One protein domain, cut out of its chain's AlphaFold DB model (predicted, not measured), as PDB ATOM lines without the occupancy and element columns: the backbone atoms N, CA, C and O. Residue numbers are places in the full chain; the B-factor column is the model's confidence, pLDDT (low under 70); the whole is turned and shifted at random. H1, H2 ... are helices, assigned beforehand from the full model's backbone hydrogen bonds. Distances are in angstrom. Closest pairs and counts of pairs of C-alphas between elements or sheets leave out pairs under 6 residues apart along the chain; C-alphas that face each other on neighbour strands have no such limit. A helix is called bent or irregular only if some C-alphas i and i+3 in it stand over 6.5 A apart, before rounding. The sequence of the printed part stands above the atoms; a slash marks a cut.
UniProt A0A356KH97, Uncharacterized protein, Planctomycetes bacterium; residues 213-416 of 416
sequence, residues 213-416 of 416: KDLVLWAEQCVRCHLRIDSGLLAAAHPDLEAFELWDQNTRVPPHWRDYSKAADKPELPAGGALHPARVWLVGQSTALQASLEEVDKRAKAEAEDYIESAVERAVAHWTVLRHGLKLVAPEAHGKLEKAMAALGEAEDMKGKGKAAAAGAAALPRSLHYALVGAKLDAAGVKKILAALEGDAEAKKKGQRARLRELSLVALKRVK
ATOM      1  N   LYS A 213      18.078  16.083   6.917       80.50
ATOM      2  CA  LYS A 213      16.629  15.983   6.636       80.50
ATOM      3  C   LYS A 213      16.122  14.540   6.617       80.50
ATOM      4  O   LYS A 213      14.908  14.329   6.621       80.50
ATOM      5  N   ASP A 214      17.019  13.561   6.578       84.12
ATOM      6  CA  ASP A 214      16.683  12.181   6.883       84.12
ATOM      7  C   ASP A 214      16.520  12.051   8.399       84.12
ATOM      8  O   ASP A 214      17.483  12.090   9.158       84.12
ATOM      9  N   LEU A 215      15.267  11.927   8.838       87.00
ATOM     10  CA  LEU A 215      14.926  11.896  10.255       87.00
ATOM     11  C   LEU A 215      15.488  10.663  10.981       87.00
ATOM     12  O   LEU A 215      15.738  10.745  12.181       87.00
ATOM     13  N   VAL A 216      15.688   9.539  10.284       87.88
ATOM     14  CA  VAL A 216      16.312   8.356  10.896       87.88
ATOM     15  C   VAL A 216      17.781   8.651  11.152       87.88
ATOM     16  O   VAL A 216      18.229   8.530  12.286       87.88
ATOM     17  N   LEU A 217      18.495   9.129  10.127       84.44
ATOM     18  CA  LEU A 217      19.896   9.524  10.262       84.44
ATOM     19  C   LEU A 217      20.069  10.592  11.347       84.44
ATOM     20  O   LEU A 217      20.946  10.479  12.194       84.44
ATOM     21  N   TRP A 218      19.199  11.600  11.373       86.94
ATOM     22  CA  TRP A 218      19.227  12.637  12.401       86.94
ATOM     23  C   TRP A 218      19.074  12.056  13.814       86.94
ATOM     24  O   TRP A 218      19.894  12.350  14.683       86.94
ATOM     25  N   ALA A 219      18.079  11.193  14.044       89.50
ATOM     26  CA  ALA A 219      17.890  10.544  15.339       89.50
ATOM     27  C   ALA A 219      19.123   9.725  15.755       89.50
ATOM     28  O   ALA A 219      19.533   9.757  16.918       89.50
ATOM     29  N   GLU A 220      19.732   9.020  14.803       86.00
ATOM     30  CA  GLU A 220      20.921   8.209  15.043       86.00
ATOM     31  C   GLU A 220      22.145   9.050  15.427       86.00
ATOM     32  O   GLU A 220      22.909   8.643  16.306       86.00
ATOM     33  N   GLN A 221      22.298  10.241  14.838       84.19
ATOM     34  CA  GLN A 221      23.388  11.156  15.181       84.19
ATOM     35  C   GLN A 221      23.319  11.646  16.624       84.19
ATOM     36  O   GLN A 221      24.355  11.861  17.242       84.19
ATOM     37  N   CYS A 222      22.122  11.780  17.190       87.94
ATOM     38  CA  CYS A 222      21.980  12.171  18.586       87.94
ATOM     39  C   CYS A 222      22.289  11.001  19.535       87.94
ATOM     40  O   CYS A 222      23.076  11.137  20.472       87.94
ATOM     41  N   VAL A 223      21.705   9.820  19.295       87.06
ATOM     42  CA  VAL A 223      21.850   8.681  20.225       87.06
ATOM     43  C   VAL A 223      23.262   8.092  20.247       87.06
ATOM     44  O   VAL A 223      23.611   7.400  21.202       87.06
ATOM     45  N   ARG A 224      24.096   8.382  19.238       81.25
ATOM     46  CA  ARG A 224      25.493   7.923  19.203       81.25
ATOM     47  C   ARG A 224      26.320   8.438  20.387       81.25
ATOM     48  O   ARG A 224      27.167   7.702  20.864       81.25
ATOM     49  N   CYS A 225      26.053   9.657  20.861       84.12
ATOM     50  CA  CYS A 225      26.723  10.227  22.034       84.12
ATOM     51  C   CYS A 225      25.824  10.141  23.269       84.12
ATOM     52  O   CYS A 225      26.289   9.862  24.365       84.12
ATOM     53  N   HIS A 226      24.516  10.354  23.089       87.38
ATOM     54  CA  HIS A 226      23.604  10.480  24.221       87.38
ATOM     55  C   HIS A 226      23.113   9.152  24.801       87.38
ATOM     56  O   HIS A 226      22.543   9.171  25.883       87.38
ATOM     57  N   LEU A 227      23.295   8.022  24.107       83.38
ATOM     58  CA  LEU A 227      22.849   6.707  24.587       83.38
ATOM     59  C   LEU A 227      23.909   5.607  24.483       83.38
ATOM     60  O   LEU A 227      23.868   4.678  25.283       83.38
ATOM     61  N   ARG A 228      24.840   5.686  23.523       82.69
ATOM     62  CA  ARG A 228      25.877   4.665  23.284       82.69
ATOM     63  C   ARG A 228      27.188   4.975  24.020       82.69
ATOM     64  O   ARG A 228      28.250   5.022  23.406       82.69
ATOM     65  N   ILE A 229      27.090   5.219  25.323       82.19
ATOM     66  CA  ILE A 229      28.246   5.495  26.189       82.19
ATOM     67  C   ILE A 229      28.936   4.175  26.528       82.19
ATOM     68  O   ILE A 229      28.287   3.244  27.009       82.19
ATOM     69  N   ASP A 230      30.244   4.113  26.278       77.19
ATOM     70  CA  ASP A 230      31.066   2.943  26.574       77.19
ATOM     71  C   ASP A 230      31.009   2.560  28.060       77.19
ATOM     72  O   ASP A 230      31.015   3.410  28.951       77.19
ATOM     73  N   SER A 231      30.977   1.260  28.339       78.50
ATOM     74  CA  SER A 231      30.827   0.761  29.703       78.50
ATOM     75  C   SER A 231      32.037   1.030  30.602       78.50
ATOM     76  O   SER A 231      31.868   1.109  31.814       78.50
ATOM     77  N   GLY A 232      33.236   1.184  30.030       81.62
ATOM     78  CA  GLY A 232      34.429   1.590  30.772       81.62
ATOM     79  C   GLY A 232      34.332   3.033  31.263       81.62
ATOM     80  O   GLY A 232      34.684   3.304  32.404       81.62
ATOM     81  N   LEU A 233      33.765   3.938  30.453       84.75
ATOM     82  CA  LEU A 233      33.478   5.310  30.893       84.75
ATOM     83  C   LEU A 233      32.489   5.316  32.065       84.75
ATOM     84  O   LEU A 233      32.702   6.022  33.043       84.75
ATOM     85  N   LEU A 234      31.432   4.502  31.995       84.69
ATOM     86  CA  LEU A 234      30.455   4.399  33.085       84.69
ATOM     87  C   LEU A 234      31.088   3.866  34.371       84.69
ATOM     88  O   LEU A 234      30.866   4.445  35.428       84.69
ATOM     89  N   ALA A 235      31.905   2.811  34.274       84.00
ATOM     90  CA  ALA A 235      32.653   2.264  35.406       84.00
ATOM     91  C   ALA A 235      33.622   3.288  36.019       84.00
ATOM     92  O   ALA A 235      33.822   3.295  37.230       84.00
ATOM     93  N   ALA A 236      34.144   4.203  35.201       86.75
ATOM     94  CA  ALA A 236      34.922   5.363  35.623       86.75
ATOM     95  C   ALA A 236      34.053   6.543  36.120       86.75
ATOM     96  O   ALA A 236      34.492   7.685  36.124       86.75
ATOM     97  N   ALA A 237      32.807   6.283  36.527       86.88
ATOM     98  CA  ALA A 237      31.841   7.260  37.035       86.88
ATOM     99  C   ALA A 237      31.368   8.331  36.030       86.88
ATOM    100  O   ALA A 237      30.762   9.328  36.431       86.88
ATOM    101  N   HIS A 238      31.546   8.118  34.720       88.06
ATOM    102  CA  HIS A 238      30.902   8.971  33.723       88.06
ATOM    103  C   HIS A 238      29.370   8.898  33.872       88.06
ATOM    104  O   HIS A 238      28.819   7.795  33.971       88.06
ATOM    105  N   PRO A 239      28.644  10.031  33.820       83.81
ATOM    106  CA  PRO A 239      27.187  10.021  33.873       83.81
ATOM    107  C   PRO A 239      26.578   9.122  32.786       83.81
ATOM    108  O   PRO A 239      26.808   9.331  31.592       83.81
ATOM    109  N   ASP A 240      25.765   8.141  33.184       75.81
ATOM    110  CA  ASP A 240      24.897   7.405  32.260       75.81
ATOM    111  C   ASP A 240      23.751   8.364  31.930       75.81
ATOM    112  O   ASP A 240      22.929   8.658  32.792       75.81
ATOM    113  N   LEU A 241      23.740   8.951  30.732       78.81
ATOM    114  CA  LEU A 241      22.734   9.932  30.313       78.81
ATOM    115  C   LEU A 241      21.345   9.253  30.268       78.81
ATOM    116  O   LEU A 241      20.900   8.764  29.231       78.81
ATOM    117  N   GLU A 242      20.682   9.164  31.431       65.81
ATOM    118  CA  GLU A 242      19.615   8.187  31.723       65.81
ATOM    119  C   GLU A 242      18.376   8.333  30.818       65.81
ATOM    120  O   GLU A 242      17.610   7.381  30.649       65.81
ATOM    121  N   ALA A 243      18.178   9.503  30.201       73.69
ATOM    122  CA  ALA A 243      17.039   9.794  29.342       73.69
ATOM    123  C   ALA A 243      17.414  10.570  28.080       73.69
ATOM    124  O   ALA A 243      17.982  11.661  28.139       73.69
ATOM    125  N   PHE A 244      16.948  10.071  26.939       86.81
ATOM    126  CA  PHE A 244      17.011  10.781  25.670       86.81
ATOM    127  C   PHE A 244      15.620  10.846  25.041       86.81
ATOM    128  O   PHE A 244      15.011   9.822  24.769       86.81
ATOM    129  N   GLU A 245      15.100  12.037  24.764       91.12
ATOM    130  CA  GLU A 245      13.906  12.196  23.932       91.12
ATOM    131  C   GLU A 245      14.228  13.199  22.830       91.12
ATOM    132  O   GLU A 245      14.572  14.344  23.111       91.12
ATOM    133  N   LEU A 246      14.174  12.747  21.574       92.12
ATOM    134  CA  LEU A 246      14.708  13.503  20.440       92.12
ATOM    135  C   LEU A 246      14.044  14.874  20.290       92.12
ATOM    136  O   LEU A 246      14.729  15.856  20.013       92.12
ATOM    137  N   TRP A 247      12.723  14.961  20.461       90.44
ATOM    138  CA  TRP A 247      12.035  16.241  20.342       90.44
ATOM    139  C   TRP A 247      12.441  17.209  21.460       90.44
ATOM    140  O   TRP A 247      12.785  18.352  21.167       90.44
ATOM    141  N   ASP A 248      12.449  16.765  22.716       88.62
ATOM    142  CA  ASP A 248      12.860  17.557  23.876       88.62
ATOM    143  C   ASP A 248      14.292  18.071  23.722       88.62
ATOM    144  O   ASP A 248      14.510  19.277  23.840       88.62
ATOM    145  N   GLN A 249      15.239  17.195  23.367       87.56
ATOM    146  CA  GLN A 249      16.637  17.577  23.145       87.56
ATOM    147  C   GLN A 249      16.749  18.637  22.044       87.56
ATOM    148  O   GLN A 249      17.354  19.686  22.260       87.56
ATOM    149  N   ASN A 250      16.042  18.452  20.925       85.19
ATOM    150  CA  ASN A 250      15.971  19.450  19.856       85.19
ATOM    151  C   ASN A 250      15.347  20.785  20.301       85.19
ATOM    152  O   ASN A 250      15.601  21.812  19.681       85.19
ATOM    153  N   THR A 251      14.519  20.815  21.348       83.38
ATOM    154  CA  THR A 251      13.974  22.080  21.873       83.38
ATOM    155  C   THR A 251      14.888  22.785  22.873       83.38
ATOM    156  O   THR A 251      14.660  23.960  23.161       83.38
ATOM    157  N   ARG A 252      15.901  22.089  23.406       81.75
ATOM    158  CA  ARG A 252      16.883  22.638  24.356       81.75
ATOM    159  C   ARG A 252      18.087  23.261  23.667       81.75
ATOM    160  O   ARG A 252      18.686  24.175  24.222       81.75
ATOM    161  N   VAL A 253      18.411  22.797  22.466       80.06
ATOM    162  CA  VAL A 253      19.394  23.443  21.595       80.06
ATOM    163  C   VAL A 253      18.768  24.644  20.872       80.06
ATOM    164  O   VAL A 253      17.617  24.574  20.425       80.06
ATOM    165  N   PRO A 254      19.478  25.782  20.767       81.06
ATOM    166  CA  PRO A 254      18.964  26.952  20.071       81.06
ATOM    167  C   PRO A 254      18.756  26.609  18.587       81.06
ATOM    168  O   PRO A 254      19.624  25.986  17.972       81.06
ATOM    169  N   PRO A 255      17.628  27.014  17.975       76.38
ATOM    170  CA  PRO A 255      17.307  26.605  16.616       76.38
ATOM    171  C   PRO A 255      18.270  27.258  15.619       76.38
ATOM    172  O   PRO A 255      18.095  28.411  15.220       76.38
ATOM    173  N   HIS A 256      19.264  26.484  15.197       80.69
ATOM    174  CA  HIS A 256      20.171  26.784  14.090       80.69
ATOM    175  C   HIS A 256      19.861  25.906  12.859       80.69
ATOM    176  O   HIS A 256      20.614  25.862  11.894       80.69
ATOM    177  N   TRP A 257      18.705  25.238  12.854       78.75
ATOM    178  CA  TRP A 257      18.128  24.534  11.708       78.75
ATOM    179  C   TRP A 257      16.695  25.005  11.466       78.75
ATOM    180  O   TRP A 257      16.029  25.576  12.330       78.75
ATOM    181  N   ARG A 258      16.184  24.739  10.264       75.00
ATOM    182  CA  ARG A 258      14.828  25.130   9.874       75.00
ATOM    183  C   ARG A 258      13.765  24.347  10.651       75.00
ATOM    184  O   ARG A 258      13.730  23.124  10.586       75.00
ATOM    185  N   ASP A 259      12.830  25.060  11.280       76.81
ATOM    186  CA  ASP A 259      11.628  24.466  11.876       76.81
ATOM    187  C   ASP A 259      10.683  23.949  10.778       76.81
ATOM    188  O   ASP A 259      10.041  24.717  10.049       76.81
ATOM    189  N   TYR A 260      10.600  22.626  10.654       80.00
ATOM    190  CA  TYR A 260       9.764  21.966   9.657       80.00
ATOM    191  C   TYR A 260       8.299  21.827  10.073       80.00
ATOM    192  O   TYR A 260       7.475  21.504   9.217       80.00
ATOM    193  N   SER A 261       7.930  22.158  11.317       80.88
ATOM    194  CA  SER A 261       6.526  22.131  11.757       80.88
ATOM    195  C   SER A 261       5.643  23.142  11.018       80.88
ATOM    196  O   SER A 261       4.434  22.953  10.893       80.88
ATOM    197  N   LYS A 262       6.258  24.203  10.477       80.38
ATOM    198  CA  LYS A 262       5.605  25.250   9.673       80.38
ATOM    199  C   LYS A 262       5.770  25.051   8.165       80.38
ATOM    200  O   LYS A 262       5.274  25.862   7.385       80.38
ATOM    201  N   ALA A 263       6.509  24.028   7.739       79.38
ATOM    202  CA  ALA A 263       6.676  23.743   6.322       79.38
ATOM    203  C   ALA A 263       5.365  23.210   5.728       79.38
ATOM    204  O   ALA A 263       4.608  22.511   6.399       79.38
ATOM    205  N   ALA A 264       5.111  23.520   4.455       78.25
ATOM    206  CA  ALA A 264       4.053  22.846   3.713       78.25
ATOM    207  C   ALA A 264       4.340  21.338   3.662       78.25
ATOM    208  O   ALA A 264       5.499  20.942   3.509       78.25
ATOM    209  N   ASP A 265       3.289  20.526   3.766       71.19
ATOM    210  CA  ASP A 265       3.405  19.079   3.607       71.19
ATOM    211  C   ASP A 265       3.825  18.756   2.169       71.19
ATOM    212  O   ASP A 265       3.213  19.234   1.207       71.19
ATOM    213  N   LYS A 266       4.925  18.017   2.024       74.31
ATOM    214  CA  LYS A 266       5.537  17.686   0.734       74.31
ATOM    215  C   LYS A 266       6.150  16.288   0.795       74.31
ATOM    216  O   LYS A 266       6.810  15.983   1.792       74.31
ATOM    217  N   PRO A 267       6.026  15.468  -0.265       70.31
ATOM    218  CA  PRO A 267       6.617  14.127  -0.301       70.31
ATOM    219  C   PRO A 267       8.124  14.101  -0.010       70.31
ATOM    220  O   PRO A 267       8.629  13.149   0.574       70.31
ATOM    221  N   GLU A 268       8.842  15.159  -0.387       71.62
ATOM    222  CA  GLU A 268      10.300  15.269  -0.253       71.62
ATOM    223  C   GLU A 268      10.757  15.743   1.129       71.62
ATOM    224  O   GLU A 268      11.954  15.802   1.411       71.62
ATOM    225  N   LEU A 269       9.805  16.092   1.993       75.31
ATOM    226  CA  LEU A 269      10.020  16.397   3.398       75.31
ATOM    227  C   LEU A 269       8.973  15.622   4.214       75.31
ATOM    228  O   LEU A 269       8.060  16.224   4.779       75.31
ATOM    229  N   PRO A 270       9.088  14.283   4.289       69.75
ATOM    230  CA  PRO A 270       8.058  13.429   4.881       69.75
ATOM    231  C   PRO A 270       7.870  13.673   6.382       69.75
ATOM    232  O   PRO A 270       6.852  13.291   6.945       69.75
ATOM    233  N   ALA A 271       8.818  14.350   7.037       73.88
ATOM    234  CA  ALA A 271       8.704  14.800   8.417       73.88
ATOM    235  C   ALA A 271       8.171  16.239   8.566       73.88
ATOM    236  O   ALA A 271       8.132  16.725   9.685       73.88
ATOM    237  N   GLY A 272       7.767  16.937   7.501       83.00
ATOM    238  CA  GLY A 272       7.289  18.324   7.562       83.00
ATOM    239  C   GLY A 272       5.831  18.485   8.007       83.00
ATOM    240  O   GLY A 272       5.071  17.520   8.094       83.00
ATOM    241  N   GLY A 273       5.433  19.730   8.271       86.12
ATOM    242  CA  GLY A 273       4.053  20.119   8.567       86.12
ATOM    243  C   GLY A 273       3.615  19.869  10.010       86.12
ATOM    244  O   GLY A 273       4.421  19.599  10.897       86.12
ATOM    245  N   ALA A 274       2.304  19.949  10.254       88.12
ATOM    246  CA  ALA A 274       1.726  19.931  11.604       88.12
ATOM    247  C   ALA A 274       2.035  18.653  12.413       88.12
ATOM    248  O   ALA A 274       2.029  18.687  13.642       88.12
ATOM    249  N   LEU A 275       2.339  17.539  11.737       89.94
ATOM    250  CA  LEU A 275       2.712  16.274  12.379       89.94
ATOM    251  C   LEU A 275       4.211  16.121  12.640       89.94
ATOM    252  O   LEU A 275       4.613  15.089  13.176       89.94
ATOM    253  N   HIS A 276       5.031  17.118  12.295       90.06
ATOM    254  CA  HIS A 276       6.472  17.090  12.537       90.06
ATOM    255  C   HIS A 276       6.830  16.642  13.968       90.06
ATOM    256  O   HIS A 276       7.595  15.686  14.085       90.06
ATOM    257  N   PRO A 277       6.217  17.185  15.048       91.94
ATOM    258  CA  PRO A 277       6.546  16.755  16.408       91.94
ATOM    259  C   PRO A 277       6.273  15.270  16.666       91.94
ATOM    260  O   PRO A 277       7.093  14.581  17.265       91.94
ATOM    261  N   ALA A 278       5.149  14.745  16.168       93.25
ATOM    262  CA  ALA A 278       4.797  13.341  16.357       93.25
ATOM    263  C   ALA A 278       5.675  12.391  15.536       93.25
ATOM    264  O   ALA A 278       5.980  11.296  16.002       93.25
ATOM    265  N   ARG A 279       6.107  12.797  14.335       92.62
ATOM    266  CA  ARG A 279       7.042  12.012  13.516       92.62
ATOM    267  C   ARG A 279       8.434  11.974  14.150       92.62
ATOM    268  O   ARG A 279       9.011  10.894  14.243       92.62
ATOM    269  N   VAL A 280       8.930  13.118  14.634       92.88
ATOM    270  CA  VAL A 280      10.199  13.209  15.380       92.88
ATOM    271  C   VAL A 280      10.146  12.340  16.633       92.88
ATOM    272  O   VAL A 280      11.045  11.530  16.834       92.88
ATOM    273  N   TRP A 281       9.067  12.432  17.416       95.19
ATOM    274  CA  TRP A 281       8.851  11.569  18.577       95.19
ATOM    275  C   TRP A 281       8.872  10.083  18.196       95.19
ATOM    276  O   TRP A 281       9.631   9.308  18.766       95.19
ATOM    277  N   LEU A 282       8.087   9.670  17.197       95.25
ATOM    278  CA  LEU A 282       7.950   8.260  16.825       95.25
ATOM    279  C   LEU A 282       9.283   7.651  16.359       95.25
ATOM    280  O   LEU A 282       9.669   6.571  16.812       95.25
ATOM    281  N   VAL A 283       9.994   8.349  15.470       93.88
ATOM    282  CA  VAL A 283      11.287   7.888  14.942       93.88
ATOM    283  C   VAL A 283      12.364   7.960  16.020       93.88
ATOM    284  O   VAL A 283      13.102   6.987  16.192       93.88
ATOM    285  N   GLY A 284      12.406   9.044  16.797       94.31
ATOM    286  CA  GLY A 284      13.333   9.224  17.911       94.31
ATOM    287  C   GLY A 284      13.205   8.123  18.959       94.31
ATOM    288  O   GLY A 284      14.199   7.487  19.289       94.31
ATOM    289  N   GLN A 285      11.984   7.812  19.403       94.25
ATOM    290  CA  GLN A 285      11.723   6.723  20.350       94.25
ATOM    291  C   GLN A 285      12.126   5.355  19.790       94.25
ATOM    292  O   GLN A 285      12.711   4.546  20.504       94.25
ATOM    293  N   SER A 286      11.856   5.093  18.506       94.06
ATOM    294  CA  SER A 286      12.264   3.830  17.877       94.06
ATOM    295  C   SER A 286      13.784   3.679  17.788       94.06
ATOM    296  O   SER A 286      14.309   2.604  18.064       94.06
ATOM    297  N   THR A 287      14.488   4.761  17.461       91.88
ATOM    298  CA  THR A 287      15.950   4.785  17.334       91.88
ATOM    299  C   THR A 287      16.615   4.681  18.707       91.88
ATOM    300  O   THR A 287      17.573   3.935  18.886       91.88
ATOM    301  N   ALA A 288      16.063   5.368  19.707       91.94
ATOM    302  CA  ALA A 288      16.535   5.319  21.084       91.94
ATOM    303  C   ALA A 288      16.301   3.952  21.747       91.94
ATOM    304  O   ALA A 288      17.167   3.472  22.479       91.94
ATOM    305  N   LEU A 289      15.179   3.284  21.443       92.31
ATOM    306  CA  LEU A 289      14.952   1.893  21.843       92.31
ATOM    307  C   LEU A 289      16.027   0.973  21.255       92.31
ATOM    308  O   LEU A 289      16.627   0.201  21.995       92.31
ATOM    309  N   GLN A 290      16.292   1.081  19.947       90.62
ATOM    310  CA  GLN A 290      17.320   0.284  19.276       90.62
ATOM    311  C   GLN A 290      18.700   0.497  19.916       90.62
ATOM    312  O   GLN A 290      19.344  -0.472  20.310       90.62
ATOM    313  N   ALA A 291      19.115   1.755  20.106       87.25
ATOM    314  CA  ALA A 291      20.379   2.080  20.763       87.25
ATOM    315  C   ALA A 291      20.442   1.541  22.204       87.25
ATOM    316  O   ALA A 291      21.453   0.982  22.612       87.25
ATOM    317  N   SER A 292      19.351   1.636  22.967       88.19
ATOM    318  CA  SER A 292      19.312   1.118  24.340       88.19
ATOM    319  C   SER A 292      19.426  -0.407  24.391       88.19
ATOM    320  O   SER A 292      20.107  -0.940  25.262       88.19
ATOM    321  N   LEU A 293      18.803  -1.121  23.451       87.75
ATOM    322  CA  LEU A 293      18.895  -2.579  23.352       87.75
ATOM    323  C   LEU A 293      20.293  -3.052  22.925       87.75
ATOM    324  O   LEU A 293      20.766  -4.077  23.415       87.75
ATOM    325  N   GLU A 294      20.968  -2.299  22.053       85.12
ATOM    326  CA  GLU A 294      22.381  -2.523  21.721       85.12
ATOM    327  C   GLU A 294      23.268  -2.395  22.964       85.12
ATOM    328  O   GLU A 294      24.137  -3.238  23.182       85.12
ATOM    329  N   GLU A 295      23.019  -1.393  23.811       83.56
ATOM    330  CA  GLU A 295      23.752  -1.219  25.067       83.56
ATOM    331  C   GLU A 295      23.493  -2.347  26.067       83.56
ATOM    332  O   GLU A 295      24.433  -2.796  26.718       83.56
ATOM    333  N   VAL A 296      22.272  -2.888  26.142       85.25
ATOM    334  CA  VAL A 296      22.013  -4.098  26.940       85.25
ATOM    335  C   VAL A 296      22.880  -5.266  26.450       85.25
ATOM    336  O   VAL A 296      23.523  -5.929  27.260       85.25
ATOM    337  N   ASP A 297      22.951  -5.513  25.135       80.25
ATOM    338  CA  ASP A 297      23.773  -6.602  24.574       80.25
ATOM    339  C   ASP A 297      25.284  -6.375  24.764       80.25
ATOM    340  O   ASP A 297      26.023  -7.343  24.972       80.25
ATOM    341  N   LYS A 298      25.759  -5.123  24.702       79.06
ATOM    342  CA  LYS A 298      27.167  -4.778  24.963       79.06
ATOM    343  C   LYS A 298      27.524  -4.943  26.437       79.06
ATOM    344  O   LYS A 298      28.469  -5.667  26.742       79.06
ATOM    345  N   ARG A 299      26.746  -4.346  27.346       82.62
ATOM    346  CA  ARG A 299      26.989  -4.411  28.797       82.62
ATOM    347  C   ARG A 299      26.865  -5.843  29.322       82.62
ATOM    348  O   ARG A 299      27.674  -6.255  30.138       82.62
ATOM    349  N   ALA A 300      25.983  -6.670  28.746       78.88
ATOM    350  CA  ALA A 300      25.890  -8.106  29.056       78.88
ATOM    351  C   ALA A 300      27.126  -8.941  28.666       78.88
ATOM    352  O   ALA A 300      27.187 -10.134  28.980       78.88
ATOM    353  N   LYS A 301      28.066  -8.376  27.902       73.00
ATOM    354  CA  LYS A 301      29.325  -9.026  27.502       73.00
ATOM    355  C   LYS A 301      30.553  -8.410  28.171       73.00
ATOM    356  O   LYS A 301      31.618  -9.010  28.063       73.00
ATOM    357  N   ALA A 302      30.418  -7.235  28.778       68.50
ATOM    358  CA  ALA A 302      31.497  -6.524  29.449       68.50
ATOM    359  C   ALA A 302      31.537  -6.881  30.943       68.50
ATOM    360  O   ALA A 302      30.557  -7.387  31.484       68.50
ATOM    361  N   GLU A 303      32.648  -6.572  31.615       53.91
ATOM    362  CA  GLU A 303      32.775  -6.703  33.080       53.91
ATOM    363  C   GLU A 303      31.990  -5.617  33.851       53.91
ATOM    364  O   GLU A 303      31.926  -5.638  35.074       53.91
ATOM    365  N   ALA A 304      31.325  -4.697  33.142       59.00
ATOM    366  CA  ALA A 304      30.477  -3.640  33.694       59.00
ATOM    367  C   ALA A 304      29.041  -4.120  33.983       59.00
ATOM    368  O   ALA A 304      28.058  -3.544  33.500       59.00
ATOM    369  N   GLU A 305      28.919  -5.205  34.748       61.41
ATOM    370  CA  GLU A 305      27.628  -5.789  35.135       61.41
ATOM    371  C   GLU A 305      26.757  -4.799  35.918       61.41
ATOM    372  O   GLU A 305      25.545  -4.778  35.719       61.41
ATOM    373  N   ASP A 306      27.371  -3.907  36.698       70.94
ATOM    374  CA  ASP A 306      26.676  -2.928  37.543       70.94
ATOM    375  C   ASP A 306      25.812  -1.924  36.747       70.94
ATOM    376  O   ASP A 306      24.894  -1.319  37.296       70.94
ATOM    377  N   TYR A 307      26.039  -1.784  35.433       78.75
ATOM    378  CA  TYR A 307      25.305  -0.853  34.559       78.75
ATOM    379  C   TYR A 307      24.324  -1.540  33.603       78.75
ATOM    380  O   TYR A 307      23.748  -0.893  32.719       78.75
ATOM    381  N   ILE A 308      24.131  -2.856  33.720       82.69
ATOM    382  CA  ILE A 308      23.171  -3.558  32.863       82.69
ATOM    383  C   ILE A 308      21.728  -3.200  33.216       82.69
ATOM    384  O   ILE A 308      20.899  -3.042  32.320       82.69
ATOM    385  N   GLU A 309      21.442  -3.019  34.507       82.00
ATOM    386  CA  GLU A 309      20.108  -2.678  34.995       82.00
ATOM    387  C   GLU A 309      19.653  -1.327  34.436       82.00
ATOM    388  O   GLU A 309      18.558  -1.243  33.883       82.00
ATOM    389  N   SER A 310      20.514  -0.301  34.451       82.25
ATOM    390  CA  SER A 310      20.178   1.017  33.890       82.25
ATOM    391  C   SER A 310      19.916   0.959  32.378       82.25
ATOM    392  O   SER A 310      18.985   1.600  31.880       82.25
ATOM    393  N   ALA A 311      20.663   0.139  31.629       85.62
ATOM    394  CA  ALA A 311      20.418  -0.064  30.200       85.62
ATOM    395  C   ALA A 311      19.069  -0.758  29.935       85.62
ATOM    396  O   ALA A 311      18.347  -0.374  29.007       85.62
ATOM    397  N   VAL A 312      18.701  -1.748  30.758       87.56
ATOM    398  CA  VAL A 312      17.397  -2.427  30.685       87.56
ATOM    399  C   VAL A 312      16.268  -1.469  31.040       87.56
ATOM    400  O   VAL A 312      15.299  -1.377  30.284       87.56
ATOM    401  N   GLU A 313      16.396  -0.727  32.143       86.44
ATOM    402  CA  GLU A 313      15.427   0.287  32.566       86.44
ATOM    403  C   GLU A 313      15.154   1.276  31.431       86.44
ATOM    404  O   GLU A 313      13.996   1.533  31.091       86.44
ATOM    405  N   ARG A 314      16.211   1.760  30.772       88.44
ATOM    406  CA  ARG A 314      16.112   2.683  29.641       88.44
ATOM    407  C   ARG A 314      15.419   2.065  28.426       88.44
ATOM    408  O   ARG A 314      14.493   2.668  27.877       88.44
ATOM    409  N   ALA A 315      15.798   0.848  28.026       90.19
ATOM    410  CA  ALA A 315      15.149   0.141  26.920       90.19
ATOM    411  C   ALA A 315      13.650  -0.097  27.195       90.19
ATOM    412  O   ALA A 315      12.799   0.163  26.340       90.19
ATOM    413  N   VAL A 316      13.304  -0.531  28.410       90.12
ATOM    414  CA  VAL A 316      11.914  -0.731  28.842       90.12
ATOM    415  C   VAL A 316      11.150   0.593  28.866       90.12
ATOM    416  O   VAL A 316       9.999   0.641  28.422       90.12
ATOM    417  N   ALA A 317      11.765   1.686  29.317       90.31
ATOM    418  CA  ALA A 317      11.123   2.995  29.355       90.31
ATOM    419  C   ALA A 317      10.786   3.509  27.939       90.31
ATOM    420  O   ALA A 317       9.653   3.942  27.702       90.31
ATOM    421  N   HIS A 318      11.705   3.370  26.976       92.69
ATOM    422  CA  HIS A 318      11.445   3.678  25.564       92.69
ATOM    423  C   HIS A 318      10.328   2.821  24.969       92.69
ATOM    424  O   HIS A 318       9.421   3.340  24.313       92.69
ATOM    425  N   TRP A 319      10.344   1.513  25.232       93.50
ATOM    426  CA  TRP A 319       9.282   0.618  24.778       93.50
ATOM    427  C   TRP A 319       7.911   1.015  25.325       93.50
ATOM    428  O   TRP A 319       6.934   1.065  24.577       93.50
ATOM    429  N   THR A 320       7.845   1.349  26.615       92.31
ATOM    430  CA  THR A 320       6.585   1.650  27.305       92.31
ATOM    431  C   THR A 320       5.845   2.827  26.663       92.31
ATOM    432  O   THR A 320       4.615   2.816  26.592       92.31
ATOM    433  N   VAL A 321       6.574   3.819  26.134       93.56
ATOM    434  CA  VAL A 321       5.965   4.934  25.393       93.56
ATOM    435  C   VAL A 321       5.766   4.619  23.907       93.56
ATOM    436  O   VAL A 321       4.708   4.918  23.347       93.56
ATOM    437  N   LEU A 322       6.742   3.969  23.264       94.88
ATOM    438  CA  LEU A 322       6.736   3.687  21.828       94.88
ATOM    439  C   LEU A 322       5.644   2.688  21.417       94.88
ATOM    440  O   LEU A 322       5.069   2.825  20.332       94.88
ATOM    441  N   ARG A 323       5.326   1.704  22.271       95.31
ATOM    442  CA  ARG A 323       4.330   0.659  21.975       95.31
ATOM    443  C   ARG A 323       2.978   1.245  21.566       95.31
ATOM    444  O   ARG A 323       2.347   0.755  20.636       95.31
ATOM    445  N   HIS A 324       2.569   2.371  22.152       95.69
ATOM    446  CA  HIS A 324       1.309   3.034  21.794       95.69
ATOM    447  C   HIS A 324       1.308   3.560  20.357       95.69
ATOM    448  O   HIS A 324       0.311   3.417  19.648       95.69
ATOM    449  N   GLY A 325       2.437   4.112  19.905       95.75
ATOM    450  CA  GLY A 325       2.625   4.532  18.519       95.75
ATOM    451  C   GLY A 325       2.655   3.336  17.570       95.75
ATOM    452  O   GLY A 325       1.881   3.285  16.613       95.75
ATOM    453  N   LEU A 326       3.487   2.332  17.866       95.75
ATOM    454  CA  LEU A 326       3.633   1.143  17.018       95.75
ATOM    455  C   LEU A 326       2.335   0.351  16.886       95.75
ATOM    456  O   LEU A 326       2.027  -0.120  15.796       95.75
ATOM    457  N   LYS A 327       1.532   0.241  17.946       95.88
ATOM    458  CA  LYS A 327       0.229  -0.431  17.888       95.88
ATOM    459  C   LYS A 327      -0.688   0.172  16.824       95.88
ATOM    460  O   LYS A 327      -1.467  -0.553  16.209       95.88
ATOM    461  N   LEU A 328      -0.600   1.486  16.616       95.31
ATOM    462  CA  LEU A 328      -1.418   2.200  15.645       95.31
ATOM    463  C   LEU A 328      -0.852   2.106  14.226       95.31
ATOM    464  O   LEU A 328      -1.613   1.877  13.289       95.31
ATOM    465  N   VAL A 329       0.459   2.308  14.062       94.56
ATOM    466  CA  VAL A 329       1.055   2.519  12.729       94.56
ATOM    467  C   VAL A 329       1.881   1.346  12.200       94.56
ATOM    468  O   VAL A 329       2.177   1.299  11.011       94.56
ATOM    469  N   ALA A 330       2.247   0.397  13.060       94.25
ATOM    470  CA  ALA A 330       3.057  -0.775  12.732       94.25
ATOM    471  C   ALA A 330       2.702  -1.983  13.638       94.25
ATOM    472  O   ALA A 330       3.561  -2.487  14.371       94.25
ATOM    473  N   PRO A 331       1.444  -2.476  13.617       93.62
ATOM    474  CA  PRO A 331       0.951  -3.481  14.568       93.62
ATOM    475  C   PRO A 331       1.703  -4.820  14.512       93.62
ATOM    476  O   PRO A 331       1.835  -5.496  15.531       93.62
ATOM    477  N   GLU A 332       2.242  -5.204  13.351       90.81
ATOM    478  CA  GLU A 332       3.081  -6.404  13.239       90.81
ATOM    479  C   GLU A 332       4.406  -6.255  13.996       90.81
ATOM    480  O   GLU A 332       4.818  -7.171  14.711       90.81
ATOM    481  N   ALA A 333       5.066  -5.098  13.867       90.75
ATOM    482  CA  ALA A 333       6.295  -4.799  14.597       90.75
ATOM    483  C   ALA A 333       6.021  -4.719  16.104       90.75
ATOM    484  O   ALA A 333       6.757  -5.311  16.891       90.75
ATOM    485  N   HIS A 334       4.909  -4.082  16.491       94.19
ATOM    486  CA  HIS A 334       4.431  -4.073  17.871       94.19
ATOM    487  C   HIS A 334       4.295  -5.493  18.436       94.19
ATOM    488  O   HIS A 334       4.846  -5.791  19.488       94.19
ATOM    489  N   GLY A 335       3.579  -6.385  17.743       91.06
ATOM    490  CA  GLY A 335       3.334  -7.747  18.228       91.06
ATOM    491  C   GLY A 335       4.607  -8.581  18.409       91.06
ATOM    492  O   GLY A 335       4.672  -9.403  19.323       91.06
ATOM    493  N   LYS A 336       5.626  -8.361  17.566       87.31
ATOM    494  CA  LYS A 336       6.940  -9.010  17.702       87.31
ATOM    495  C   LYS A 336       7.712  -8.476  18.909       87.31
ATOM    496  O   LYS A 336       8.245  -9.272  19.678       87.31
ATOM    497  N   LEU A 337       7.738  -7.155  19.085       91.06
ATOM    498  CA  LEU A 337       8.483  -6.510  20.166       91.06
ATOM    499  C   LEU A 337       7.850  -6.716  21.536       91.06
ATOM    500  O   LEU A 337       8.586  -6.946  22.483       91.06
ATOM    501  N   GLU A 338       6.519  -6.699  21.649       92.44
ATOM    502  CA  GLU A 338       5.823  -6.818  22.940       92.44
ATOM    503  C   GLU A 338       6.290  -8.042  23.725       92.44
ATOM    504  O   GLU A 338       6.631  -7.939  24.899       92.44
ATOM    505  N   LYS A 339       6.396  -9.196  23.057       87.31
ATOM    506  CA  LYS A 339       6.853 -10.433  23.701       87.31
ATOM    507  C   LYS A 339       8.311 -10.346  24.153       87.31
ATOM    508  O   LYS A 339       8.628 -10.792  25.249       87.31
ATOM    509  N   ALA A 340       9.185  -9.796  23.310       89.62
ATOM    510  CA  ALA A 340      10.607  -9.674  23.619       89.62
ATOM    511  C   ALA A 340      10.856  -8.660  24.746       89.62
ATOM    512  O   ALA A 340      11.638  -8.929  25.650       89.62
ATOM    513  N   MET A 341      10.140  -7.533  24.740       92.12
ATOM    514  CA  MET A 341      10.267  -6.486  25.753       92.12
ATOM    515  C   MET A 341       9.646  -6.884  27.093       92.12
ATOM    516  O   MET A 341      10.218  -6.556  28.130       92.12
ATOM    517  N   ALA A 342       8.534  -7.629  27.093       90.12
ATOM    518  CA  ALA A 342       7.994  -8.225  28.314       90.12
ATOM    519  C   ALA A 342       9.006  -9.200  28.938       90.12
ATOM    520  O   ALA A 342       9.340  -9.068  30.110       90.12
ATOM    521  N   ALA A 343       9.578 -10.103  28.130       89.69
ATOM    522  CA  ALA A 343      10.601 -11.038  28.594       89.69
ATOM    523  C   ALA A 343      11.867 -10.332  29.109       89.69
ATOM    524  O   ALA A 343      12.469 -10.795  30.073       89.69
ATOM    525  N   LEU A 344      12.267  -9.217  28.487       89.69
ATOM    526  CA  LEU A 344      13.398  -8.410  28.944       89.69
ATOM    527  C   LEU A 344      13.108  -7.743  30.294       89.69
ATOM    528  O   LEU A 344      13.954  -7.773  31.178       89.69
ATOM    529  N   GLY A 345      11.913  -7.172  30.469       87.00
ATOM    530  CA  GLY A 345      11.517  -6.501  31.710       87.00
ATOM    531  C   GLY A 345      11.265  -7.436  32.901       87.00
ATOM    532  O   GLY A 345      11.180  -6.952  34.026       87.00
ATOM    533  N   GLU A 346      11.127  -8.741  32.660       87.56
ATOM    534  CA  GLU A 346      10.940  -9.792  33.675       87.56
ATOM    535  C   GLU A 346      12.200 -10.652  33.884       87.56
ATOM    536  O   GLU A 346      12.183 -11.609  34.660       87.56
ATOM    537  N   ALA A 347      13.292 -10.371  33.168       84.69
ATOM    538  CA  ALA A 347      14.498 -11.178  33.244       84.69
ATOM    539  C   ALA A 347      15.207 -11.000  34.599       84.69
ATOM    540  O   ALA A 347      15.761  -9.948  34.885       84.69
ATOM    541  N   GLU A 348      15.237 -12.067  35.402       80.19
ATOM    542  CA  GLU A 348      15.985 -12.119  36.673       80.19
ATOM    543  C   GLU A 348      17.494 -12.349  36.466       80.19
ATOM    544  O   GLU A 348      18.301 -12.030  37.331       80.19
ATOM    545  N   ASP A 349      17.872 -12.919  35.317       81.94
ATOM    546  CA  ASP A 349      19.260 -13.140  34.909       81.94
ATOM    547  C   ASP A 349      19.510 -12.480  33.552       81.94
ATOM    548  O   ASP A 349      18.968 -12.889  32.511       81.94
ATOM    549  N   MET A 350      20.379 -11.474  33.574       80.19
ATOM    550  CA  MET A 350      20.742 -10.702  32.398       80.19
ATOM    551  C   MET A 350      21.793 -11.375  31.510       80.19
ATOM    552  O   MET A 350      21.851 -11.063  30.321       80.19
ATOM    553  N   LYS A 351      22.556 -12.351  32.017       72.31
ATOM    554  CA  LYS A 351      23.531 -13.121  31.223       72.31
ATOM    555  C   LYS A 351      22.864 -14.221  30.399       72.31
ATOM    556  O   LYS A 351      23.342 -14.547  29.310       72.31
ATOM    557  N   GLY A 352      21.752 -14.766  30.890       78.44
ATOM    558  CA  GLY A 352      20.945 -15.776  30.213       78.44
ATOM    559  C   GLY A 352      19.737 -15.193  29.478       78.44
ATOM    560  O   GLY A 352      19.810 -14.812  28.305       78.44
ATOM    561  N   LYS A 353      18.584 -15.187  30.156       78.12
ATOM    562  CA  LYS A 353      17.281 -14.866  29.546       78.12
ATOM    563  C   LYS A 353      17.192 -13.408  29.093       78.12
ATOM    564  O   LYS A 353      16.687 -13.162  27.999       78.12
ATOM    565  N   GLY A 354      17.719 -12.472  29.886       80.12
ATOM    566  CA  GLY A 354      17.717 -11.045  29.554       80.12
ATOM    567  C   GLY A 354      18.478 -10.754  28.264       80.12
ATOM    568  O   GLY A 354      17.933 -10.130  27.358       80.12
ATOM    569  N   LYS A 355      19.683 -11.311  28.101       80.50
ATOM    570  CA  LYS A 355      20.461 -11.214  26.857       80.50
ATOM    571  C   LYS A 355      19.725 -11.777  25.641       80.50
ATOM    572  O   LYS A 355      19.736 -11.161  24.579       80.50
ATOM    573  N   ALA A 356      19.080 -12.938  25.773       80.38
ATOM    574  CA  ALA A 356      18.314 -13.528  24.674       80.38
ATOM    575  C   ALA A 356      17.107 -12.654  24.280       80.38
ATOM    576  O   ALA A 356      16.855 -12.451  23.091       80.38
ATOM    577  N   ALA A 357      16.397 -12.106  25.270       81.38
ATOM    578  CA  ALA A 357      15.283 -11.188  25.057       81.38
ATOM    579  C   ALA A 357      15.744  -9.874  24.401       81.38
ATOM    580  O   ALA A 357      15.162  -9.452  23.400       81.38
ATOM    581  N   ALA A 358      16.838  -9.287  24.898       82.00
ATOM    582  CA  ALA A 358      17.450  -8.088  24.339       82.00
ATOM    583  C   ALA A 358      17.904  -8.307  22.893       82.00
ATOM    584  O   ALA A 358      17.553  -7.514  22.033       82.00
ATOM    585  N   ALA A 359      18.593  -9.409  22.584       79.62
ATOM    586  CA  ALA A 359      19.014  -9.727  21.218       79.62
ATOM    587  C   ALA A 359      17.823  -9.939  20.264       79.62
ATOM    588  O   ALA A 359      17.875  -9.529  19.104       79.62
ATOM    589  N   GLY A 360      16.739 -10.558  20.747       73.88
ATOM    590  CA  GLY A 360      15.499 -10.707  19.985       73.88
ATOM    591  C   GLY A 360      14.810  -9.370  19.694       73.88
ATOM    592  O   GLY A 360      14.262  -9.189  18.607       73.88
ATOM    593  N   ALA A 361      14.869  -8.425  20.637       75.31
ATOM    594  CA  ALA A 361      14.325  -7.079  20.482       75.31
ATOM    595  C   ALA A 361      15.244  -6.151  19.664       75.31
ATOM    596  O   ALA A 361      14.741  -5.352  18.881       75.31
ATOM    597  N   ALA A 362      16.569  -6.276  19.796       70.25
ATOM    598  CA  ALA A 362      17.591  -5.454  19.131       70.25
ATOM    599  C   ALA A 362      17.688  -5.709  17.620       70.25
ATOM    600  O   ALA A 362      18.412  -5.021  16.905       70.25
ATOM    601  N   ALA A 363      16.977  -6.713  17.109       64.19
ATOM    602  CA  ALA A 363      16.907  -7.013  15.688       64.19
ATOM    603  C   ALA A 363      15.933  -6.088  14.930       64.19
ATOM    604  O   ALA A 363      15.420  -6.495  13.882       64.19
ATOM    605  N   LEU A 364      15.634  -4.875  15.432       73.25
ATOM    606  CA  LEU A 364      14.785  -3.942  14.693       73.25
ATOM    607  C   LEU A 364      15.483  -3.587  13.383       73.25
ATOM    608  O   LEU A 364      16.566  -3.003  13.388       73.25
ATOM    609  N   PRO A 365      14.896  -3.943  12.231       76.12
ATOM    610  CA  PRO A 365      15.544  -3.645  10.975       76.12
ATOM    611  C   PRO A 365      15.493  -2.135  10.757       76.12
ATOM    612  O   PRO A 365      14.455  -1.510  10.988       76.12
ATOM    613  N   ARG A 366      16.568  -1.555  10.210       78.19
ATOM    614  CA  ARG A 366      16.614  -0.134   9.817       78.19
ATOM    615  C   ARG A 366      15.386   0.276   8.992       78.19
ATOM    616  O   ARG A 366      14.857   1.371   9.153       78.19
ATOM    617  N   SER A 367      14.868  -0.639   8.167       80.69
ATOM    618  CA  SER A 367      13.645  -0.449   7.379       80.69
ATOM    619  C   SER A 367      12.402  -0.121   8.211       80.69
ATOM    620  O   SER A 367      11.508   0.547   7.701       80.69
ATOM    621  N   LEU A 368      12.318  -0.561   9.473       86.88
ATOM    622  CA  LEU A 368      11.228  -0.181  10.369       86.88
ATOM    623  C   LEU A 368      11.292   1.311  10.700       86.88
ATOM    624  O   LEU A 368      10.272   1.978  10.565       86.88
ATOM    625  N   HIS A 369      12.457   1.856  11.065       89.12
ATOM    626  CA  HIS A 369      12.594   3.289  11.366       89.12
ATOM    627  C   HIS A 369      12.136   4.150  10.179       89.12
ATOM    628  O   HIS A 369      11.330   5.064  10.348       89.12
ATOM    629  N   TYR A 370      12.546   3.792   8.958       86.56
ATOM    630  CA  TYR A 370      12.091   4.478   7.742       86.56
ATOM    631  C   TYR A 370      10.600   4.267   7.450       86.56
ATOM    632  O   TYR A 370       9.926   5.200   7.011       86.56
ATOM    633  N   ALA A 371      10.045   3.085   7.733       87.75
ATOM    634  CA  ALA A 371       8.606   2.857   7.623       87.75
ATOM    635  C   ALA A 371       7.806   3.749   8.591       87.75
ATOM    636  O   ALA A 371       6.718   4.200   8.238       87.75
ATOM    637  N   LEU A 372       8.350   4.058   9.775       91.25
ATOM    638  CA  LEU A 372       7.729   4.972  10.741       91.25
ATOM    639  C   LEU A 372       7.768   6.437  10.291       91.25
ATOM    640  O   LEU A 372       6.835   7.177  10.592       91.25
ATOM    641  N   VAL A 373       8.781   6.857   9.525       88.31
ATOM    642  CA  VAL A 373       8.801   8.199   8.907       88.31
ATOM    643  C   VAL A 373       7.597   8.375   7.973       88.31
ATOM    644  O   VAL A 373       6.928   9.408   8.003       88.31
ATOM    645  N   GLY A 374       7.310   7.355   7.157       82.62
ATOM    646  CA  GLY A 374       6.207   7.341   6.190       82.62
ATOM    647  C   GLY A 374       4.880   6.796   6.727       82.62
ATOM    648  O   GLY A 374       3.935   6.629   5.951       82.62
ATOM    649  N   ALA A 375       4.791   6.484   8.021       86.94
ATOM    650  CA  ALA A 375       3.595   5.894   8.602       86.94
ATOM    651  C   ALA A 375       2.388   6.834   8.477       86.94
ATOM    652  O   ALA A 375       2.481   8.050   8.664       86.94
ATOM    653  N   LYS A 376       1.217   6.242   8.210       85.75
ATOM    654  CA  LYS A 376      -0.063   6.958   8.205       85.75
ATOM    655  C   LYS A 376      -0.460   7.298   9.639       85.75
ATOM    656  O   LYS A 376      -1.186   6.551  10.290       85.75
ATOM    657  N   LEU A 377       0.044   8.424  10.120       90.06
ATOM    658  CA  LEU A 377      -0.356   9.051  11.367       90.06
ATOM    659  C   LEU A 377      -1.116  10.334  11.032       90.06
ATOM    660  O   LEU A 377      -0.701  11.074  10.146       90.06
ATOM    661  N   ASP A 378      -2.220  10.586  11.723       91.69
ATOM    662  CA  ASP A 378      -2.995  11.822  11.630       91.69
ATOM    663  C   ASP A 378      -3.235  12.410  13.032       91.69
ATOM    664  O   ASP A 378      -2.875  11.812  14.052       91.69
ATOM    665  N   ALA A 379      -3.852  13.593  13.106       92.81
ATOM    666  CA  ALA A 379      -4.131  14.251  14.382       92.81
ATOM    667  C   ALA A 379      -5.037  13.407  15.304       92.81
ATOM    668  O   ALA A 379      -4.902  13.459  16.528       92.81
ATOM    669  N   ALA A 380      -5.951  12.605  14.746       95.25
ATOM    670  CA  ALA A 380      -6.799  11.708  15.529       95.25
ATOM    671  C   ALA A 380      -5.987  10.545  16.122       95.25
ATOM    672  O   ALA A 380      -6.179  10.180  17.282       95.25
ATOM    673  N   GLY A 381      -5.047   9.997  15.357       96.12
ATOM    674  CA  GLY A 381      -4.072   9.009  15.791       96.12
ATOM    675  C   GLY A 381      -3.182   9.536  16.909       96.12
ATOM    676  O   GLY A 381      -3.048   8.878  17.937       96.12
ATOM    677  N   VAL A 382      -2.669  10.762  16.775       96.19
ATOM    678  CA  VAL A 382      -1.896  11.427  17.839       96.19
ATOM    679  C   VAL A 382      -2.726  11.573  19.118       96.19
ATOM    680  O   VAL A 382      -2.243  11.236  20.197       96.19
ATOM    681  N   LYS A 383      -3.998  11.987  19.019       96.31
ATOM    682  CA  LYS A 383      -4.907  12.058  20.181       96.31
ATOM    683  C   LYS A 383      -5.120  10.697  20.850       96.31
ATOM    684  O   LYS A 383      -5.161  10.629  22.074       96.31
ATOM    685  N   LYS A 384      -5.222   9.613  20.071       96.81
ATOM    686  CA  LYS A 384      -5.315   8.245  20.614       96.81
ATOM    687  C   LYS A 384      -4.045   7.851  21.371       96.81
ATOM    688  O   LYS A 384      -4.156   7.292  22.457       96.81
ATOM    689  N   ILE A 385      -2.866   8.166  20.827       96.56
ATOM    690  CA  ILE A 385      -1.576   7.900  21.485       96.56
ATOM    691  C   ILE A 385      -1.474   8.693  22.795       96.56
ATOM    692  O   ILE A 385      -1.137   8.120  23.825       96.56
ATOM    693  N   LEU A 386      -1.824   9.985  22.778       95.75
ATOM    694  CA  LEU A 386      -1.846  10.834  23.973       95.75
ATOM    695  C   LEU A 386      -2.736  10.251  25.074       95.75
ATOM    696  O   LEU A 386      -2.273  10.077  26.197       95.75
ATOM    697  N   ALA A 387      -3.982   9.897  24.748       95.69
ATOM    698  CA  ALA A 387      -4.909   9.320  25.718       95.69
ATOM    699  C   ALA A 387      -4.391   7.990  26.295       95.69
ATOM    700  O   ALA A 387      -4.514   7.744  27.495       95.69
ATOM    701  N   ALA A 388      -3.773   7.150  25.457       94.94
ATOM    702  CA  ALA A 388      -3.178   5.892  25.896       94.94
ATOM    703  C   ALA A 388      -1.996   6.119  26.856       94.94
ATOM    704  O   ALA A 388      -1.957   5.510  27.919       94.94
ATOM    705  N   LEU A 389      -1.087   7.048  26.538       92.88
ATOM    706  CA  LEU A 389       0.039   7.425  27.406       92.88
ATOM    707  C   LEU A 389      -0.414   8.060  28.725       92.88
ATOM    708  O   LEU A 389       0.209   7.859  29.771       92.88
ATOM    709  N   GLU A 390      -1.484   8.857  28.693       91.06
ATOM    710  CA  GLU A 390      -2.017   9.498  29.891       91.06
ATOM    711  C   GLU A 390      -2.575   8.468  30.881       91.06
ATOM    712  O   GLU A 390      -2.315   8.606  32.081       91.06
ATOM    713  N   GLY A 391      -3.247   7.425  30.380       90.69
ATOM    714  CA  GLY A 391      -3.823   6.331  31.171       90.69
ATOM    715  C   GLY A 391      -2.882   5.163  31.497       90.69
ATOM    716  O   GLY A 391      -3.261   4.288  32.274       90.69
ATOM    717  N   ASP A 392      -1.672   5.119  30.935       89.38
ATOM    718  CA  ASP A 392      -0.733   4.012  31.135       89.38
ATOM    719  C   ASP A 392       0.013   4.128  32.480       89.38
ATOM    720  O   ASP A 392       0.935   4.932  32.660       89.38
ATOM    721  N   ALA A 393      -0.391   3.299  33.448       86.31
ATOM    722  CA  ALA A 393       0.220   3.238  34.773       86.31
ATOM    723  C   ALA A 393       1.673   2.732  34.746       86.31
ATOM    724  O   ALA A 393       2.482   3.150  35.576       86.31
ATOM    725  N   GLU A 394       2.025   1.868  33.789       82.31
ATOM    726  CA  GLU A 394       3.396   1.395  33.607       82.31
ATOM    727  C   GLU A 394       4.278   2.531  33.090       82.31
ATOM    728  O   GLU A 394       5.339   2.779  33.658       82.31
ATOM    729  N   ALA A 395       3.794   3.304  32.111       78.75
ATOM    730  CA  ALA A 395       4.485   4.502  31.629       78.75
ATOM    731  C   ALA A 395       4.683   5.532  32.750       78.75
ATOM    732  O   ALA A 395       5.703   6.216  32.793       78.75
ATOM    733  N   LYS A 396       3.724   5.630  33.677       74.38
ATOM    734  CA  LYS A 396       3.809   6.518  34.842       74.38
ATOM    735  C   LYS A 396       4.855   6.065  35.869       74.38
ATOM    736  O   LYS A 396       5.468   6.920  36.493       74.38
ATOM    737  N   LYS A 397       5.044   4.754  36.059       74.50
ATOM    738  CA  LYS A 397       5.969   4.189  37.058       74.50
ATOM    739  C   LYS A 397       7.375   3.960  36.494       74.50
ATOM    740  O   LYS A 397       8.346   4.432  37.069       74.50
ATOM    741  N   LYS A 398       7.485   3.246  35.371       65.19
ATOM    742  CA  LYS A 398       8.763   2.879  34.731       65.19
ATOM    743  C   LYS A 398       9.335   3.997  33.852       65.19
ATOM    744  O   LYS A 398      10.531   4.027  33.606       65.19
ATOM    745  N   GLY A 399       8.509   4.952  33.416       55.84
ATOM    746  CA  GLY A 399       8.962   6.140  32.686       55.84
ATOM    747  C   GLY A 399       9.456   7.284  33.576       55.84
ATOM    748  O   GLY A 399       9.839   8.316  33.035       55.84
ATOM    749  N   GLN A 400       9.432   7.135  34.907       50.62
ATOM    750  CA  GLN A 400       9.656   8.230  35.856       50.62
ATOM    751  C   GLN A 400      11.138   8.596  36.030       50.62
ATOM    752  O   GLN A 400      11.450   9.784  36.061       50.62
ATOM    753  N   ARG A 401      12.047   7.609  36.079       55.91
ATOM    754  CA  ARG A 401      13.499   7.860  36.167       55.91
ATOM    755  C   ARG A 401      14.002   8.603  34.925       55.91
ATOM    756  O   ARG A 401      14.660   9.627  35.037       55.91
ATOM    757  N   ALA A 402      13.531   8.184  33.748       60.62
ATOM    758  CA  ALA A 402      13.888   8.815  32.481       60.62
ATOM    759  C   ALA A 402      12.962   9.980  32.050       60.62
ATOM    760  O   ALA A 402      13.147  10.570  30.989       60.62
ATOM    761  N   ARG A 403      11.905  10.290  32.814       80.75
ATOM    762  CA  ARG A 403      10.849  11.270  32.464       80.75
ATOM    763  C   ARG A 403      10.266  11.121  31.043       80.75
ATOM    764  O   ARG A 403       9.682  12.057  30.494       80.75
ATOM    765  N   LEU A 404      10.417   9.951  30.411       86.69
ATOM    766  CA  LEU A 404      10.123   9.760  28.985       86.69
ATOM    767  C   LEU A 404       8.640   9.921  28.685       86.69
ATOM    768  O   LEU A 404       8.279  10.371  27.597       86.69
ATOM    769  N   ARG A 405       7.770   9.597  29.648       89.00
ATOM    770  CA  ARG A 405       6.337   9.855  29.523       89.00
ATOM    771  C   ARG A 405       6.069  11.356  29.464       89.00
ATOM    772  O   ARG A 405       5.378  11.795  28.550       89.00
ATOM    773  N   GLU A 406       6.598  12.142  30.402       89.12
ATOM    774  CA  GLU A 406       6.414  13.597  30.408       89.12
ATOM    775  C   GLU A 406       6.934  14.225  29.112       89.12
ATOM    776  O   GLU A 406       6.207  14.990  28.479       89.12
ATOM    777  N   LEU A 407       8.145  13.856  28.686       90.19
ATOM    778  CA  LEU A 407       8.757  14.369  27.457       90.19
ATOM    779  C   LEU A 407       7.949  13.978  26.209       90.19
ATOM    780  O   LEU A 407       7.646  14.828  25.370       90.19
ATOM    781  N   SER A 408       7.471  12.730  26.142       91.00
ATOM    782  CA  SER A 408       6.578  12.266  25.070       91.00
ATOM    783  C   SER A 408       5.278  13.068  25.012       91.00
ATOM    784  O   SER A 408       4.818  13.439  23.932       91.00
ATOM    785  N   LEU A 409       4.679  13.374  26.169       91.88
ATOM    786  CA  LEU A 409       3.477  14.203  26.234       91.88
ATOM    787  C   LEU A 409       3.757  15.630  25.751       91.88
ATOM    788  O   LEU A 409       2.917  16.189  25.047       91.88
ATOM    789  N   VAL A 410       4.913  16.214  26.089       91.62
ATOM    790  CA  VAL A 410       5.315  17.537  25.582       91.62
ATOM    791  C   VAL A 410       5.414  17.517  24.060       91.62
ATOM    792  O   VAL A 410       4.811  18.379  23.420       91.62
ATOM    793  N   ALA A 411       6.108  16.535  23.481       91.00
ATOM    794  CA  ALA A 411       6.272  16.414  22.034       91.00
ATOM    795  C   ALA A 411       4.924  16.270  21.313       91.00
ATOM    796  O   ALA A 411       4.591  17.044  20.412       91.00
ATOM    797  N   LEU A 412       4.091  15.328  21.755       93.00
ATOM    798  CA  LEU A 412       2.821  15.016  21.100       93.00
ATOM    799  C   LEU A 412       1.777  16.137  21.243       93.00
ATOM    800  O   LEU A 412       1.001  16.364  20.317       93.00
ATOM    801  N   LYS A 413       1.784  16.898  22.350       93.88
ATOM    802  CA  LYS A 413       0.899  18.068  22.548       93.88
ATOM    803  C   LYS A 413       1.245  19.260  21.645       93.88
ATOM    804  O   LYS A 413       0.475  20.216  21.593       93.88
ATOM    805  N   ARG A 414       2.379  19.228  20.928       90.06
ATOM    806  CA  ARG A 414       2.748  20.256  19.934       90.06
ATOM    807  C   ARG A 414       2.093  20.056  18.574       90.06
ATOM    808  O   ARG A 414       2.134  20.986  17.766       90.06
ATOM    809  N   VAL A 415       1.499  18.892  18.316       87.19
ATOM    810  CA  VAL A 415       0.696  18.672  17.110       87.19
ATOM    811  C   VAL A 415      -0.551  19.550  17.184       87.19
ATOM    812  O   VAL A 415      -1.304  19.471  18.156       87.19
ATOM    813  N   LYS A 416      -0.734  20.406  16.176       71.44
ATOM    814  CA  LYS A 416      -1.859  21.345  16.081       71.44
ATOM    815  C   LYS A 416      -3.015  20.771  15.281       71.44
ATOM    816  O   LYS A 416      -2.737  20.139  14.236       71.44
TER     817      LYS A 416
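Overview. This is residues 213 to 416 of the 416 residues of an uncharacterized protein of Planctomycetes bacterium (UniProt A0A356KH97). Two long helices, H4 and H5, run side by side through the middle and make an up-and-down bundle of four with H6 and H7, where H7 meets a short part of H4. H1, H3 and H8 pack on H4, H9, H10 and H11 pack on H5, and residues 252 to 257 stick out. The printed part has 204 residues with eleven named helices, H1 to H11 in chain order, and no named strand; the class is all helix. It is compact, with a radius of gyration of the C-alphas of 16.4 A and spans of 50 by 35 by 29 A.

Arrangement. H1, residues 215 to 226, touches H4, residues 276 to 299, through residues 280 to 291 of H4 alone; the closest C-alphas, of Ala 219 and Gly 284, are 5.4 A apart. H2, residues 231 to 235, touches no helix. H3, residues 246 to 252, touches H4 through its residues 277 to 285 alone, closest at the C-alphas of Leu 246 and Gly 284, 5.2 A. H4 is the hub, touching six helices. H4 and H5, residues 305 to 329, form a hairpin at a shallow tilt of 32 degrees, only just short of steep; their closest C-alphas, of Ser 292 and Ala 315, are 5.0 A apart. H5 is irregular, with C-alphas 306 and 309 7.0 A apart, and has a kink of 42 degrees near residue 322. H5 and H6, residues 331 to 345, form a hairpin, closest at the C-alphas of Leu 326 and His 334, 5.3 A. H6 and H7, residues 350 to 361, form another, closest at the C-alphas of Leu 344 and Gly 354, 5.1 A. H4 and H6 are apart. H8, residues 366 to 373, touches H4 through residues 279 to 287 of H4 alone; the closest C-alphas, of Val 283 and His 369, are 6.0 A apart. H9, residues 379 to 391, touches H5 through residues 321 to 328 of H5 alone, closest at the C-alphas of His 324 and Ile 385, 5.7 A. H10, residues 393 to 398, touches H5 through residues 313 to 321 of H5 alone, closest at the C-alphas of Thr 320 and Ala 395, 5.6 A. H11, residues 404 to 412, touches H9 at a shallow tilt of 23 degrees, opposite ways, closest at the C-alphas of Leu 386 and Leu 409, 6.7 A. Every O i to N i+4 pair is within hydrogen-bond range in H2, H3, H4, H8, H9, H10 and H11, against 7 of 8 in H1, 16 of 21 in H5, 9 of 11 in H6 and 6 of 8 in H7.

Along the chain. H1 begins at C-alpha 215 (14.926, 11.896, 10.255). H4 is 33.9 A long, H5 35.7 A, H6 20.4 A and H9 18.6 A. H11 ends at C-alpha 412 (2.821, 15.016, 21.100).

Size, cuts and confidence. The C-alphas of Ala 264 and Glu 303 are farthest apart, 50.6 A. The printed part has no cut. The H3 to H4 link, 23 residues, is long. Mean pLDDT of the printed part is 84.5; under 70 are residues 242, 270, 302 to 305, 363 and 398 to 402.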